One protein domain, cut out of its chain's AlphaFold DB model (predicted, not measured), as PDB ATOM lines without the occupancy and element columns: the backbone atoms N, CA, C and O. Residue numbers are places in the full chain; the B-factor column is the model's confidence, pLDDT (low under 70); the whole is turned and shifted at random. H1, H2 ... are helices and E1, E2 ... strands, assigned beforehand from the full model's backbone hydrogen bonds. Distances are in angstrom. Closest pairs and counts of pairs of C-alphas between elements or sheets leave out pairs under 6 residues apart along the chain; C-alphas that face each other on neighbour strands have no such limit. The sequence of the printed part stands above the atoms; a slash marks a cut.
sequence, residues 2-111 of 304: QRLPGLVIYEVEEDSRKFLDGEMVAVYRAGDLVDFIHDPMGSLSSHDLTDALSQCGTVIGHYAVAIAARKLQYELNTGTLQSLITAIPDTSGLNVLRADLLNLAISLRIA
ATOM      1  N   GLN A   2     137.843 -13.367 -35.658       40.00
ATOM      2  CA  GLN A   2     138.079 -14.634 -36.358       40.00
ATOM      3  C   GLN A   2     136.730 -15.338 -36.556       40.00
ATOM      4  O   GLN A   2     135.988 -15.541 -35.598       40.00
ATOM      5  N   ARG A   3     136.386 -15.652 -37.808       51.38
ATOM      6  CA  ARG A   3     135.231 -16.492 -38.140       51.38
ATOM      7  C   ARG A   3     135.681 -17.943 -38.004       51.38
ATOM      8  O   ARG A   3     136.514 -18.378 -38.793       51.38
ATOM      9  N   LEU A   4     135.168 -18.658 -37.006       53.91
ATOM     10  CA  LEU A   4     135.331 -20.110 -36.921       53.91
ATOM     11  C   LEU A   4     134.590 -20.738 -38.118       53.91
ATOM     12  O   LEU A   4     133.391 -20.483 -38.270       53.91
ATOM     13  N   PRO A   5     135.273 -21.487 -39.006       59.31
ATOM     14  CA  PRO A   5     134.621 -22.163 -40.124       59.31
ATOM     15  C   PRO A   5     133.484 -23.063 -39.623       59.31
ATOM     16  O   PRO A   5     133.643 -23.755 -38.623       59.31
ATOM     17  N   GLY A   6     132.331 -23.033 -40.293       60.94
ATOM     18  CA  GLY A   6     131.181 -23.892 -39.978       60.94
ATOM     19  C   GLY A   6     130.235 -23.388 -38.881       60.94
ATOM     20  O   GLY A   6     129.168 -23.971 -38.725       60.94
ATOM     21  N   LEU A   7     130.562 -22.308 -38.165       59.25
ATOM     22  CA  LEU A   7     129.699 -21.711 -37.139       59.25
ATOM     23  C   LEU A   7     128.678 -20.744 -37.769       59.25
ATOM     24  O   LEU A   7     129.070 -19.742 -38.372       59.25
ATOM     25  N   VAL A   8     127.377 -21.014 -37.621       62.75
ATOM     26  CA  VAL A   8     126.288 -20.214 -38.215       62.75
ATOM     27  C   VAL A   8     125.247 -19.838 -37.164       62.75
ATOM     28  O   VAL A   8     125.068 -20.532 -36.165       62.75
ATOM     29  N   ILE A   9     124.598 -18.692 -37.366       66.44
ATOM     30  CA  ILE A   9     123.496 -18.211 -36.527       66.44
ATOM     31  C   ILE A   9     122.276 -19.080 -36.842       66.44
ATOM     32  O   ILE A   9     121.838 -19.117 -37.992       66.44
ATOM     33  N   TYR A  10     121.787 -19.815 -35.846       52.94
ATOM     34  CA  TYR A  10     120.713 -20.795 -36.022       52.94
ATOM     35  C   TYR A  10     119.333 -20.156 -35.823       52.94
ATOM     36  O   TYR A  10     118.444 -20.358 -36.646       52.94
ATOM     37  N   GLU A  11     119.183 -19.301 -34.807       54.62
ATOM     38  CA  GLU A  11     117.969 -18.514 -34.566       54.62
ATOM     39  C   GLU A  11     118.317 -17.032 -34.401       54.62
ATOM     40  O   GLU A  11     119.195 -16.661 -33.623       54.62
ATOM     41  N   VAL A  12     117.634 -16.169 -35.163       53.50
ATOM     42  CA  VAL A  12     117.884 -14.714 -35.185       53.50
ATOM     43  C   VAL A  12     117.479 -14.049 -33.861       53.50
ATOM     44  O   VAL A  12     118.008 -12.991 -33.531       53.50
ATOM     45  N   GLU A  13     116.576 -14.668 -33.096       53.16
ATOM     46  CA  GLU A  13     116.054 -14.117 -31.838       53.16
ATOM     47  C   GLU A  13     116.935 -14.420 -30.613       53.16
ATOM     48  O   GLU A  13     116.941 -13.622 -29.678       53.16
ATOM     49  N   GLU A  14     117.730 -15.499 -30.625       55.47
ATOM     50  CA  GLU A  14     118.561 -15.911 -29.475       55.47
ATOM     51  C   GLU A  14     120.066 -15.604 -29.625       55.47
ATOM     52  O   GLU A  14     120.840 -15.887 -28.713       55.47
ATOM     53  N   ASP A  15     120.514 -15.060 -30.768       56.84
ATOM     54  CA  ASP A  15     121.945 -14.925 -31.139       56.84
ATOM     55  C   ASP A  15     122.748 -16.229 -30.900       56.84
ATOM     56  O   ASP A  15     123.956 -16.233 -30.641       56.84
ATOM     57  N   SER A  16     122.059 -17.375 -30.980       59.69
ATOM     58  CA  SER A  16     122.641 -18.684 -30.720       59.69
ATOM     59  C   SER A  16     123.355 -19.181 -31.974       59.69
ATOM     60  O   SER A  16     122.813 -19.243 -33.086       59.69
ATOM     61  N   ARG A  17     124.641 -19.503 -31.813       65.19
ATOM     62  CA  ARG A  17     125.486 -20.008 -32.894       65.19
ATOM     63  C   ARG A  17     125.662 -21.507 -32.741       65.19
ATOM     64  O   ARG A  17     126.120 -21.974 -31.702       65.19
ATOM     65  N   LYS A  18     125.342 -22.253 -33.793       63.72
ATOM     66  CA  LYS A  18     125.580 -23.697 -33.873       63.72
ATOM     67  C   LYS A  18     126.481 -23.983 -35.063       63.72
ATOM     68  O   LYS A  18     126.451 -23.271 -36.069       63.72
ATOM     69  N   PHE A  19     127.311 -25.011 -34.954       60.03
ATOM     70  CA  PHE A  19     127.998 -25.520 -36.130       60.03
ATOM     71  C   PHE A  19     126.967 -26.173 -37.055       60.03
ATOM     72  O   PHE A  19     126.124 -26.938 -36.593       60.03
ATOM     73  N   LEU A  20     127.023 -25.860 -38.350       60.84
ATOM     74  CA  LEU A  20     126.174 -26.501 -39.363       60.84
ATOM     75  C   LEU A  20     126.519 -27.982 -39.553       60.84
ATOM     76  O   LEU A  20     125.676 -28.750 -40.003       60.84
ATOM     77  N   ASP A  21     127.759 -28.356 -39.236       72.00
ATOM     78  CA  ASP A  21     128.310 -29.683 -39.476       72.00
ATOM     79  C   ASP A  21     128.591 -30.395 -38.144       72.00
ATOM     80  O   ASP A  21     129.594 -30.141 -37.469       72.00
ATOM     81  N   GLY A  22     127.668 -31.277 -37.755       68.56
ATOM     82  CA  GLY A  22     127.801 -32.101 -36.554       68.56
ATOM     83  C   GLY A  22     128.962 -33.096 -36.630       68.56
ATOM     84  O   GLY A  22     129.545 -33.417 -35.595       68.56
ATOM     85  N   GLU A  23     129.356 -33.528 -37.830       71.00
ATOM     86  CA  GLU A  23     130.503 -34.420 -38.020       71.00
ATOM     87  C   GLU A  23     131.807 -33.667 -37.753       71.00
ATOM     88  O   GLU A  23     132.687 -34.169 -37.053       71.00
ATOM     89  N   MET A  24     131.909 -32.416 -38.215       81.25
ATOM     90  CA  MET A  24     133.064 -31.566 -37.911       81.25
ATOM     91  C   MET A  24     133.195 -31.307 -36.400       81.25
ATOM     92  O   MET A  24     134.296 -31.384 -35.856       81.25
ATOM     93  N   VAL A  25     132.083 -31.057 -35.698       82.44
ATOM     94  CA  VAL A  25     132.085 -30.929 -34.226       82.44
ATOM     95  C   VAL A  25     132.550 -32.218 -33.557       82.44
ATOM     96  O   VAL A  25     133.345 -32.164 -32.618       82.44
ATOM     97  N   ALA A  26     132.096 -33.374 -34.044       81.88
ATOM     98  CA  ALA A  26     132.514 -34.666 -33.516       81.88
ATOM     99  C   ALA A  26     134.029 -34.888 -33.665       81.88
ATOM    100  O   ALA A  26     134.659 -35.399 -32.743       81.88
ATOM    101  N   VAL A  27     134.635 -34.446 -34.775       86.69
ATOM    102  CA  VAL A  27     136.096 -34.502 -34.975       86.69
ATOM    103  C   VAL A  27     136.844 -33.673 -33.928       86.69
ATOM    104  O   VAL A  27     137.850 -34.148 -33.400       86.69
ATOM    105  N   TYR A  28     136.367 -32.463 -33.612       89.56
ATOM    106  CA  TYR A  28     136.997 -31.615 -32.592       89.56
ATOM    107  C   TYR A  28     136.859 -32.202 -31.189       89.56
ATOM    108  O   TYR A  28     137.866 -32.357 -30.507       89.56
ATOM    109  N   ARG A  29     135.652 -32.635 -30.801       90.69
ATOM    110  CA  ARG A  29     135.412 -33.285 -29.499       90.69
ATOM    111  C   ARG A  29     136.238 -34.559 -29.320       90.69
ATOM    112  O   ARG A  29     136.723 -34.844 -28.231       90.69
ATOM    113  N   ALA A  30     136.419 -35.326 -30.397       94.00
ATOM    114  CA  ALA A  30     137.309 -36.481 -30.385       94.00
ATOM    115  C   ALA A  30     138.772 -36.080 -30.150       94.00
ATOM    116  O   ALA A  30     139.519 -36.851 -29.557       94.00
ATOM    117  N   GLY A  31     139.187 -34.905 -30.635       93.62
ATOM    118  CA  GLY A  31     140.494 -34.315 -30.351       93.62
ATOM    119  C   GLY A  31     140.691 -34.076 -28.859       93.62
ATOM    120  O   GLY A  31     141.635 -34.620 -28.304       93.62
ATOM    121  N   ASP A  32     139.751 -33.390 -28.207       92.12
ATOM    122  CA  ASP A  32     139.836 -33.084 -26.769       92.12
ATOM    123  C   ASP A  32     139.964 -34.357 -25.911       92.12
ATOM    124  O   ASP A  32     140.775 -34.419 -24.985       92.12
ATOM    125  N   LEU A  33     139.206 -35.410 -26.246       94.94
ATOM    126  CA  LEU A  33     139.299 -36.703 -25.558       94.94
ATOM    127  C   LEU A  33     140.653 -37.395 -25.791       94.94
ATOM    128  O   LEU A  33     141.201 -37.999 -24.871       94.94
ATOM    129  N   VAL A  34     141.193 -37.329 -27.011       96.19
ATOM    130  CA  VAL A  34     142.511 -37.897 -27.343       96.19
ATOM    131  C   VAL A  34     143.622 -37.144 -26.617       96.19
ATOM    132  O   VAL A  34     144.482 -37.780 -26.014       96.19
ATOM    133  N   ASP A  35     143.563 -35.815 -26.611       93.69
ATOM    134  CA  ASP A  35     144.542 -34.961 -25.943       93.69
ATOM    135  C   ASP A  35     144.548 -35.221 -24.430       93.69
ATOM    136  O   ASP A  35     145.617 -35.384 -23.842       93.69
ATOM    137  N   PHE A  36     143.369 -35.384 -23.809       94.25
ATOM    138  CA  PHE A  36     143.264 -35.798 -22.405       94.25
ATOM    139  C   PHE A  36     143.935 -37.151 -22.137       94.25
ATOM    140  O   PHE A  36     144.561 -37.346 -21.100       94.25
ATOM    141  N   ILE A  37     143.809 -38.110 -23.052       95.38
ATOM    142  CA  ILE A  37     144.396 -39.445 -22.882       95.38
ATOM    143  C   ILE A  37     145.923 -39.404 -23.016       95.38
ATOM    144  O   ILE A  37     146.614 -40.155 -22.323       95.38
ATOM    145  N   HIS A  38     146.456 -38.521 -23.862       95.12
ATOM    146  CA  HIS A  38     147.897 -38.328 -24.033       95.12
ATOM    147  C   HIS A  38     148.542 -37.504 -22.913       95.12
ATOM    148  O   HIS A  38     149.671 -37.815 -22.528       95.12
ATOM    149  N   ASP A  39     147.850 -36.501 -22.370       94.88
ATOM    150  CA  ASP A  39     148.339 -35.663 -21.266       94.88
ATOM    151  C   ASP A  39     147.252 -35.385 -20.207       94.88
ATOM    152  O   ASP A  39     146.777 -34.255 -20.058       94.88
ATOM    153  N   PRO A  40     146.861 -36.398 -19.409       92.81
ATOM    154  CA  PRO A  40     145.771 -36.251 -18.447       92.81
ATOM    155  C   PRO A  40     146.102 -35.229 -17.359       92.81
ATOM    156  O   PRO A  40     145.237 -34.471 -16.931       92.81
ATOM    157  N   MET A  41     147.360 -35.170 -16.915       92.12
ATOM    158  CA  MET A  41     147.775 -34.229 -15.874       92.12
ATOM    159  C   MET A  41     147.798 -32.791 -16.393       92.12
ATOM    160  O   MET A  41     147.353 -31.892 -15.680       92.12
ATOM    161  N   GLY A  42     148.265 -32.572 -17.627       91.94
ATOM    162  CA  GLY A  42     148.184 -31.269 -18.280       91.94
ATOM    163  C   GLY A  42     146.738 -30.815 -18.444       91.94
ATOM    164  O   GLY A  42     146.390 -29.724 -17.989       91.94
ATOM    165  N   SER A  43     145.869 -31.677 -18.978       90.88
ATOM    166  CA  SER A  43     144.443 -31.376 -19.147       90.88
ATOM    167  C   SER A  43     143.735 -31.071 -17.824       90.88
ATOM    168  O   SER A  43     143.013 -30.080 -17.745       90.88
ATOM    169  N   LEU A  44     143.974 -31.855 -16.765       91.44
ATOM    170  CA  LEU A  44     143.372 -31.624 -15.442       91.44
ATOM    171  C   LEU A  44     143.925 -30.382 -14.731       91.44
ATOM    172  O   LEU A  44     143.259 -29.828 -13.861       91.44
ATOM    173  N   SER A  45     145.135 -29.938 -15.078       90.44
ATOM    174  CA  SER A  45     145.709 -28.697 -14.544       90.44
ATOM    175  C   SER A  45     145.175 -27.434 -15.234       90.44
ATOM    176  O   SER A  45     145.327 -26.330 -14.707       90.44
ATOM    177  N   SER A  46     144.541 -27.585 -16.401       90.81
ATOM    178  CA  SER A  46     143.971 -26.483 -17.170       90.81
ATOM    179  C   SER A  46     142.602 -26.087 -16.624       90.81
ATOM    180  O   SER A  46     141.592 -26.722 -16.928       90.81
ATOM    181  N   HIS A  47     142.564 -24.999 -15.850       88.44
ATOM    182  CA  HIS A  47     141.327 -24.494 -15.249       88.44
ATOM    183  C   HIS A  47     140.227 -24.258 -16.294       88.44
ATOM    184  O   HIS A  47     139.100 -24.702 -16.096       88.44
ATOM    185  N   ASP A  48     140.558 -23.625 -17.424       87.94
ATOM    186  CA  ASP A  48     139.593 -23.301 -18.483       87.94
ATOM    187  C   ASP A  48     138.946 -24.560 -19.082       87.94
ATOM    188  O   ASP A  48     137.737 -24.593 -19.309       87.94
ATOM    189  N   LEU A  49     139.738 -25.617 -19.303       85.31
ATOM    190  CA  LEU A  49     139.230 -26.887 -19.823       85.31
ATOM    191  C   LEU A  49     138.354 -27.589 -18.785       85.31
ATOM    192  O   LEU A  49     137.266 -28.058 -19.112       85.31
ATOM    193  N   THR A  50     138.814 -27.653 -17.533       89.25
ATOM    194  CA  THR A  50     138.057 -28.310 -16.463       89.25
ATOM    195  C   THR A  50     136.745 -27.592 -16.164       89.25
ATOM    196  O   THR A  50     135.731 -28.258 -15.986       89.25
ATOM    197  N   ASP A  51     136.731 -26.257 -16.186       89.38
ATOM    198  CA  ASP A  51     135.519 -25.463 -15.991       89.38
ATOM    199  C   ASP A  51     134.524 -25.717 -17.132       89.38
ATOM    200  O   ASP A  51     133.380 -26.095 -16.881       89.38
ATOM    201  N   ALA A  52     134.979 -25.656 -18.389       87.50
ATOM    202  CA  ALA A  52     134.136 -25.933 -19.552       87.50
ATOM    203  C   ALA A  52     133.545 -27.357 -19.543       87.50
ATOM    204  O   ALA A  52     132.353 -27.540 -19.801       87.50
ATOM    205  N   LEU A  53     134.356 -28.372 -19.225       87.81
ATOM    206  CA  LEU A  53     133.898 -29.762 -19.150       87.81
ATOM    207  C   LEU A  53     132.962 -30.006 -17.961       87.81
ATOM    208  O   LEU A  53     132.020 -30.781 -18.095       87.81
ATOM    209  N   SER A  54     133.174 -29.334 -16.825       89.06
ATOM    210  CA  SER A  54     132.304 -29.465 -15.646       89.06
ATOM    211  C   SER A  54     130.884 -28.937 -15.882       89.06
ATOM    212  O   SER A  54     129.943 -29.348 -15.210       89.06
ATOM    213  N   GLN A  55     130.719 -28.042 -16.861       87.69
ATOM    214  CA  GLN A  55     129.427 -27.485 -17.265       87.69
ATOM    215  C   GLN A  55     128.722 -28.342 -18.326       87.69
ATOM    216  O   GLN A  55     127.559 -28.098 -18.655       87.69
ATOM    217  N   CYS A  56     129.404 -29.346 -18.880       89.00
ATOM    218  CA  CYS A  56     128.799 -30.273 -19.819       89.00
ATOM    219  C   CYS A  56     127.954 -31.302 -19.056       89.00
ATOM    220  O   CYS A  56     128.419 -31.907 -18.097       89.00
ATOM    221  N   GLY A  57     126.718 -31.526 -19.510       89.31
ATOM    222  CA  GLY A  57     125.843 -32.587 -18.989       89.31
ATOM    223  C   GLY A  57     125.718 -33.797 -19.918       89.31
ATOM    224  O   GLY A  57     125.337 -34.874 -19.474       89.31
ATOM    225  N   THR A  58     126.044 -33.643 -21.200       92.06
ATOM    226  CA  THR A  58     125.809 -34.661 -22.235       92.06
ATOM    227  C   THR A  58     127.129 -35.197 -22.773       92.06
ATOM    228  O   THR A  58     128.058 -34.423 -22.996       92.06
ATOM    229  N   VAL A  59     127.180 -36.506 -23.027       93.06
ATOM    230  CA  VAL A  59     128.320 -37.195 -23.658       93.06
ATOM    231  C   VAL A  59     128.669 -36.629 -25.042       93.06
ATOM    232  O   VAL A  59     127.825 -36.048 -25.732       93.06
ATOM    233  N   ILE A  60     129.909 -36.829 -25.497       90.69
ATOM    234  CA  ILE A  60     130.400 -36.248 -26.766       90.69
ATOM    235  C   ILE A  60     129.717 -36.801 -28.031       90.69
ATOM    236  O   ILE A  60     129.778 -36.145 -29.077       90.69
ATOM    237  N   GLY A  61     129.054 -37.959 -27.924       84.88
ATOM    238  CA  GLY A  61     128.321 -38.640 -28.998       84.88
ATOM    239  C   GLY A  61     129.127 -39.731 -29.716       84.88
ATOM    240  O   GLY A  61     130.362 -39.741 -29.699       84.88
ATOM    241  N   HIS A  62     128.428 -40.658 -30.374       81.00
ATOM    242  CA  HIS A  62     129.022 -41.879 -30.930       81.00
ATOM    243  C   HIS A  62     130.081 -41.619 -32.015       81.00
ATOM    244  O   HIS A  62     131.101 -42.307 -32.049       81.00
ATOM    245  N   TYR A  63     129.890 -40.614 -32.881       81.69
ATOM    246  CA  TYR A  63     130.862 -40.273 -33.927       81.69
ATOM    247  C   TYR A  63     132.204 -39.821 -33.342       81.69
ATOM    248  O   TYR A  63     133.258 -40.259 -33.804       81.69
ATOM    249  N   ALA A  64     132.173 -38.980 -32.304       89.62
ATOM    250  CA  ALA A  64     133.384 -38.494 -31.650       89.62
ATOM    251  C   ALA A  64     134.128 -39.651 -30.964       89.62
ATOM    252  O   ALA A  64     135.334 -39.824 -31.156       89.62
ATOM    253  N   VAL A  65     133.386 -40.509 -30.255       90.06
ATOM    254  CA  VAL A  65     133.925 -41.726 -29.634       90.06
ATOM    255  C   VAL A  65     134.546 -42.657 -30.679       90.06
ATOM    256  O   VAL A  65     135.653 -43.142 -30.470       90.06
ATOM    257  N   ALA A  66     133.897 -42.872 -31.826       86.00
ATOM    258  CA  ALA A  66     134.416 -43.733 -32.890       86.00
ATOM    259  C   ALA A  66     135.733 -43.203 -33.490       86.00
ATOM    260  O   ALA A  66     136.656 -43.978 -33.757       86.00
ATOM    261  N   ILE A  67     135.850 -41.884 -33.673       89.81
ATOM    262  CA  ILE A  67     137.088 -41.241 -34.142       89.81
ATOM    263  C   ILE A  67     138.202 -41.399 -33.099       89.81
ATOM    264  O   ILE A  67     139.321 -41.777 -33.457       89.81
ATOM    265  N   ALA A  68     137.906 -41.147 -31.821       95.69
ATOM    266  CA  ALA A  68     138.864 -41.316 -30.729       95.69
ATOM    267  C   ALA A  68     139.318 -42.781 -30.604       95.69
ATOM    268  O   ALA A  68     140.517 -43.055 -30.583       95.69
ATOM    269  N   ALA A  69     138.382 -43.734 -30.645       93.00
ATOM    270  CA  ALA A  69     138.661 -45.169 -30.634       93.00
ATOM    271  C   ALA A  69     139.590 -45.575 -31.782       93.00
ATOM    272  O   ALA A  69     140.542 -46.328 -31.587       93.00
ATOM    273  N   ARG A  70     139.373 -45.030 -32.985       92.25
ATOM    274  CA  ARG A  70     140.238 -45.302 -34.137       92.25
ATOM    275  C   ARG A  70     141.664 -44.790 -33.936       92.25
ATOM    276  O   ARG A  70     142.599 -45.468 -34.357       92.25
ATOM    277  N   LYS A  71     141.828 -43.614 -33.326       95.06
ATOM    278  CA  LYS A  71     143.143 -43.021 -33.036       95.06
ATOM    279  C   LYS A  71     143.884 -43.765 -31.922       95.06
ATOM    280  O   LYS A  71     145.090 -43.925 -32.020       95.06
ATOM    281  N   LEU A  72     143.158 -44.264 -30.922       94.38
ATOM    282  CA  LEU A  72     143.710 -44.833 -29.685       94.38
ATOM    283  C   LEU A  72     143.681 -46.370 -29.632       94.38
ATOM    284  O   LEU A  72     143.956 -46.958 -28.586       94.38
ATOM    285  N   GLN A  73     143.351 -47.033 -30.746       88.00
ATOM    286  CA  GLN A  73     143.020 -48.465 -30.821       88.00
ATOM    287  C   GLN A  73     144.057 -49.404 -30.171       88.00
ATOM    288  O   GLN A  73     143.703 -50.499 -29.738       88.00
ATOM    289  N   TYR A  74     145.327 -48.995 -30.104       89.31
ATOM    290  CA  TYR A  74     146.430 -49.801 -29.567       89.31
ATOM    291  C   TYR A  74     147.071 -49.222 -28.299       89.31
ATOM    292  O   TYR A  74     148.039 -49.786 -27.795       89.31
ATOM    293  N   GLU A  75     146.561 -48.103 -27.791       90.38
ATOM    294  CA  GLU A  75     147.173 -47.356 -26.682       90.38
ATOM    295  C   GLU A  75     146.488 -47.634 -25.341       90.38
ATOM    296  O   GLU A  75     147.084 -47.474 -24.273       90.38
ATOM    297  N   LEU A  76     145.239 -48.100 -25.388       92.88
ATOM    298  CA  LEU A  76     144.411 -48.304 -24.211       92.88
ATOM    299  C   LEU A  76     144.226 -49.782 -23.886       92.88
ATOM    300  O   LEU A  76     143.974 -50.628 -24.741       92.88
ATOM    301  N   ASN A  77     144.306 -50.075 -22.596       94.31
ATOM    302  CA  ASN A  77     143.915 -51.340 -21.995       94.31
ATOM    303  C   ASN A  77     143.201 -51.050 -20.665       94.31
ATOM    304  O   ASN A  77     143.139 -49.901 -20.221       94.31
ATOM    305  N   THR A  78     142.687 -52.090 -20.008       95.62
ATOM    306  CA  THR A  78     141.959 -51.970 -18.735       95.62
ATOM    307  C   THR A  78     142.748 -51.218 -17.655       95.62
ATOM    308  O   THR A  78     142.164 -50.402 -16.948       95.62
ATOM    309  N   GLY A  79     144.063 -51.436 -17.535       95.94
ATOM    310  CA  GLY A  79     144.898 -50.772 -16.527       95.94
ATOM    311  C   GLY A  79     145.133 -49.288 -16.818       95.94
ATOM    312  O   GLY A  79     145.047 -48.457 -15.909       95.94
ATOM    313  N   THR A  80     145.368 -48.934 -18.086       94.81
ATOM    314  CA  THR A  80     145.485 -47.527 -18.507       94.81
ATOM    315  C   THR A  80     144.167 -46.790 -18.277       94.81
ATOM    316  O   THR A  80     144.162 -45.714 -17.686       94.81
ATOM    317  N   LEU A  81     143.040 -47.400 -18.658       95.94
ATOM    318  CA  LEU A  81     141.708 -46.832 -18.448       95.94
ATOM    319  C   LEU A  81     141.405 -46.615 -16.959       95.94
ATOM    320  O   LEU A  81     140.935 -45.546 -16.579       95.94
ATOM    321  N   GLN A  82     141.718 -47.598 -16.109       96.69
ATOM    322  CA  GLN A  82     141.563 -47.465 -14.660       96.69
ATOM    323  C   GLN A  82     142.368 -46.285 -14.115       96.69
ATOM    324  O   GLN A  82     141.856 -45.509 -13.310       96.69
ATOM    325  N   SER A  83     143.613 -46.132 -14.570       95.62
ATOM    326  CA  SER A  83     144.490 -45.038 -14.143       95.62
ATOM    327  C   SER A  83     143.934 -43.675 -14.559       95.62
ATOM    328  O   SER A  83     143.892 -42.767 -13.734       95.62
ATOM    329  N   LEU A  84     143.440 -43.549 -15.797       95.81
ATOM    330  CA  LEU A  84     142.830 -42.318 -16.312       95.81
ATOM    331  C   LEU A  84     141.573 -41.929 -15.526       95.81
ATOM    332  O   LEU A  84     141.445 -40.785 -15.104       95.81
ATOM    333  N   ILE A  85     140.670 -42.882 -15.276       95.19
ATOM    334  CA  ILE A  85     139.440 -42.620 -14.515       95.19
ATOM    335  C   ILE A  85     139.765 -42.248 -13.063       95.19
ATOM    336  O   ILE A  85     139.174 -41.317 -12.526       95.19
ATOM    337  N   THR A  86     140.733 -42.931 -12.443       93.31
ATOM    338  CA  THR A  86     141.157 -42.650 -11.059       93.31
ATOM    339  C   THR A  86     141.844 -41.287 -10.931       93.31
ATOM    340  O   THR A  86     141.785 -40.669  -9.872       93.31
ATOM    341  N   ALA A  87     142.489 -40.800 -11.996       92.94
ATOM    342  CA  ALA A  87     143.107 -39.479 -12.010       92.94
ATOM    343  C   ALA A  87     142.076 -38.337 -11.966       92.94
ATOM    344  O   ALA A  87     142.415 -37.243 -11.524       92.94
ATOM    345  N   ILE A  88     140.829 -38.584 -12.388       93.19
ATOM    346  CA  ILE A  88     139.737 -37.606 -12.344       93.19
ATOM    347  C   ILE A  88     139.164 -37.567 -10.916       93.19
ATOM    348  O   ILE A  88     138.562 -38.555 -10.493       93.19
ATOM    349  N   PRO A  89     139.274 -36.453 -10.167       86.88
ATOM    350  CA  PRO A  89     138.741 -36.373  -8.805       86.88
ATOM    351  C   PRO A  89     137.208 -36.424  -8.782       86.88
ATOM    352  O   PRO A  89     136.569 -35.778  -9.611       86.88
ATOM    353  N   ASP A  90     136.603 -37.097  -7.797       82.31
ATOM    354  CA  ASP A  90     135.132 -37.163  -7.657       82.31
ATOM    355  C   ASP A  90     134.479 -35.782  -7.509       82.31
ATOM    356  O   ASP A  90     133.373 -35.550  -7.981       82.31
ATOM    357  N   THR A  91     135.190 -34.824  -6.915       79.25
ATOM    358  CA  THR A  91     134.698 -33.458  -6.686       79.25
ATOM    359  C   THR A  91     134.867 -32.524  -7.888       79.25
ATOM    360  O   THR A  91     134.570 -31.339  -7.772       79.25
ATOM    361  N   SER A  92     135.407 -33.007  -9.011       80.56
ATOM    362  CA  SER A  92     135.752 -32.165 -10.170       80.56
ATOM    363  C   SER A  92     134.559 -31.789 -11.054       80.56
ATOM    364  O   SER A  92     134.694 -30.923 -11.911       80.56
ATOM    365  N   GLY A  93     133.410 -32.451 -10.893       86.75
ATOM    366  CA  GLY A  93     132.266 -32.278 -11.795       86.75
ATOM    367  C   GLY A  93     132.490 -32.853 -13.202       86.75
ATOM    368  O   GLY A  93     131.617 -32.742 -14.054       86.75
ATOM    369  N   LEU A  94     133.622 -33.518 -13.462       93.56
ATOM    370  CA  LEU A  94     133.987 -34.079 -14.769       93.56
ATOM    371  C   LEU A  94     133.321 -35.443 -15.033       93.56
ATOM    372  O   LEU A  94     133.934 -36.367 -15.574       93.56
ATOM    373  N   ASN A  95     132.053 -35.589 -14.645       94.38
ATOM    374  CA  ASN A  95     131.308 -36.840 -14.792       94.38
ATOM    375  C   ASN A  95     131.072 -37.197 -16.263       94.38
ATOM    376  O   ASN A  95     131.127 -38.374 -16.622       94.38
ATOM    377  N   VAL A  96     130.896 -36.194 -17.127       94.75
ATOM    378  CA  VAL A  96     130.806 -36.401 -18.579       94.75
ATOM    379  C   VAL A  96     132.101 -36.984 -19.135       94.75
ATOM    380  O   VAL A  96     132.044 -37.967 -19.862       94.75
ATOM    381  N   LEU A  97     133.268 -36.493 -18.706       95.62
ATOM    382  CA  LEU A  97     134.550 -37.052 -19.141       95.62
ATOM    383  C   LEU A  97     134.697 -38.527 -18.726       95.62
ATOM    384  O   LEU A  97     135.169 -39.349 -19.510       95.62
ATOM    385  N   ARG A  98     134.243 -38.897 -17.520       95.94
ATOM    386  CA  ARG A  98     134.186 -40.308 -17.090       95.94
ATOM    387  C   ARG A  98     133.257 -41.137 -17.977       95.94
ATOM    388  O   ARG A  98     133.610 -42.259 -18.340       95.94
ATOM    389  N   ALA A  99     132.096 -40.592 -18.338       96.50
ATOM    390  CA  ALA A  99     131.156 -41.242 -19.245       96.50
ATOM    391  C   ALA A  99     131.724 -41.392 -20.666       96.50
ATOM    392  O   ALA A  99     131.553 -42.441 -21.282       96.50
ATOM    393  N   ASP A 100     132.462 -40.404 -21.167       96.31
ATOM    394  CA  ASP A 100     133.112 -40.467 -22.475       96.31
ATOM    395  C   ASP A 100     134.249 -41.495 -22.499       96.31
ATOM    396  O   ASP A 100     134.363 -42.264 -23.454       96.31
ATOM    397  N   LEU A 101     135.038 -41.590 -21.420       97.00
ATOM    398  CA  LEU A 101     136.029 -42.657 -21.241       97.00
ATOM    399  C   LEU A 101     135.373 -44.043 -21.196       97.00
ATOM    400  O   LEU A 101     135.915 -44.995 -21.760       97.00
ATOM    401  N   LEU A 102     134.200 -44.169 -20.569       96.88
ATOM    402  CA  LEU A 102     133.424 -45.408 -20.599       96.88
ATOM    403  C   LEU A 102     132.928 -45.730 -22.015       96.88
ATOM    404  O   LEU A 102     133.096 -46.860 -22.469       96.88
ATOM    405  N   ASN A 103     132.359 -44.762 -22.735       94.50
ATOM    406  CA  ASN A 103     131.907 -44.960 -24.116       94.50
ATOM    407  C   ASN A 103     133.071 -45.365 -25.033       94.50
ATOM    408  O   ASN A 103     132.927 -46.250 -25.881       94.50
ATOM    409  N   LEU A 104     134.251 -44.780 -24.823       95.88
ATOM    410  CA  LEU A 104     135.482 -45.178 -25.497       95.88
ATOM    411  C   LEU A 104     135.882 -46.617 -25.154       95.88
ATOM    412  O   LEU A 104     136.216 -47.387 -26.055       95.88
ATOM    413  N   ALA A 105     135.804 -47.009 -23.879       95.81
ATOM    414  CA  ALA A 105     136.066 -48.379 -23.449       95.81
ATOM    415  C   ALA A 105     135.107 -49.381 -24.108       95.81
ATOM    416  O   ALA A 105     135.555 -50.423 -24.588       95.81
ATOM    417  N   ILE A 106     133.816 -49.046 -24.201       92.19
ATOM    418  CA  ILE A 106     132.802 -49.848 -24.900       92.19
ATOM    419  C   ILE A 106     133.166 -49.989 -26.382       92.19
ATOM    420  O   ILE A 106     133.234 -51.109 -26.893       92.19
ATOM    421  N   SER A 107     133.488 -48.881 -27.055       89.69
ATOM    422  CA  SER A 107     133.880 -48.872 -28.473       89.69
ATOM    423  C   SER A 107     135.127 -49.725 -28.750       89.69
ATOM    424  O   SER A 107     135.187 -50.454 -29.742       89.69
ATOM    425  N   LEU A 108     136.098 -49.698 -27.834       92.94
ATOM    426  CA  LEU A 108     137.335 -50.483 -27.898       92.94
ATOM    427  C   LEU A 108     137.208 -51.905 -27.328       92.94
ATOM    428  O   LEU A 108     138.175 -52.666 -27.379       92.94
ATOM    429  N   ARG A 109     136.033 -52.285 -26.807       91.25
ATOM    430  CA  ARG A 109     135.768 -53.574 -26.139       91.25
ATOM    431  C   ARG A 109     136.703 -53.854 -24.956       91.25
ATOM    432  O   ARG A 109     137.123 -54.990 -24.729       91.25
ATOM    433  N   ILE A 110     137.029 -52.815 -24.195       95.12
ATOM    434  CA  ILE A 110     137.852 -52.896 -22.990       95.12
ATOM    435  C   ILE A 110     136.945 -53.155 -21.786       95.12
ATOM    436  O   ILE A 110     135.977 -52.437 -21.555       95.12
ATOM    437  N   ALA A 111     137.274 -54.179 -20.996       95.12
ATOM    438  CA  ALA A 111     136.566 -54.481 -19.757       95.12
ATOM    439  C   ALA A 111     136.829 -53.422 -18.675       95.12
ATOM    440  O   ALA A 111     137.965 -52.971 -18.499       95.12
TER     441      ALA A 111
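AT A GLANCE: This is residues 2 to 111 of the 304 residues of an uncharacterized protein of Burkholderia sp. LA-2-3-30-S1-D2 (UniProt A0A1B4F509). A small body of six mostly crossed helices has a two-stranded hairpin, E1 and E2, set off at one end of its long axis. In the body H1 and H4 make one pair, the helical hairpin of H5 and H6 runs crosswise to them, and the short H2 and H3 turn from the end of H1 toward H6. The 110 printed residues hold, in order, E1, E2 and H1 to H6; the sheet, E1 - E2, is antiparallel and the class is mostly helix. The whole is compact, with a radius of gyration of the C-alphas of 15.1 A, yet elongated, spanning 48 by 29 by 23 A.

HOW THE PARTS SIT: E1, residues 7 to 11, and E2, residues 16 to 19, form the hairpin; N 8 and O 18 are 2.9 A apart, within hydrogen-bond range. H1, residues 22 to 38, is apart from E1. H4, residues 62 to 72, touches H1 at a steep tilt of 40 degrees, the same way, closest at C-alphas Ala 26 and Ala 64, 4.3 A. H6, residues 95 to 107, is the hub, touching H4, H5, residues 78 to 87, and H3, residues 47 to 54. Its closest C-alphas to H4 are Leu 104 and Val 65, 5.6 A. H5 and H6 run opposite ways at a shallow tilt of 7 degrees, closest at C-alphas Ile 85 and Arg 98, 6.3 A. With residues 95 to 97 alone H6 touches H3, closest at C-alphas Leu 97 and Leu 53, 7.3 A. H2, residues 40 to 45, only just touches H1 and H3, with 3 pairs of C-alphas within 8 A each, and only at the corner. In the six helices every O i to N i+4 pair is within hydrogen-bond range.

IN THESE COORDINATES: E1 begins at C-alpha 7 (129.699, -21.711, -37.139). H1 spans 24.5 A, H6 18.4 A and H4 15.0 A; H6 ends at C-alpha 107 (133.880, -48.872, -28.473).

THE WHOLE: The C-alphas farthest apart, of Glu 13 and Gly 79, are 49.1 A apart. The printed part has no cut and no long link. Residues 2 to 20 and residue 22 have pLDDT under 70.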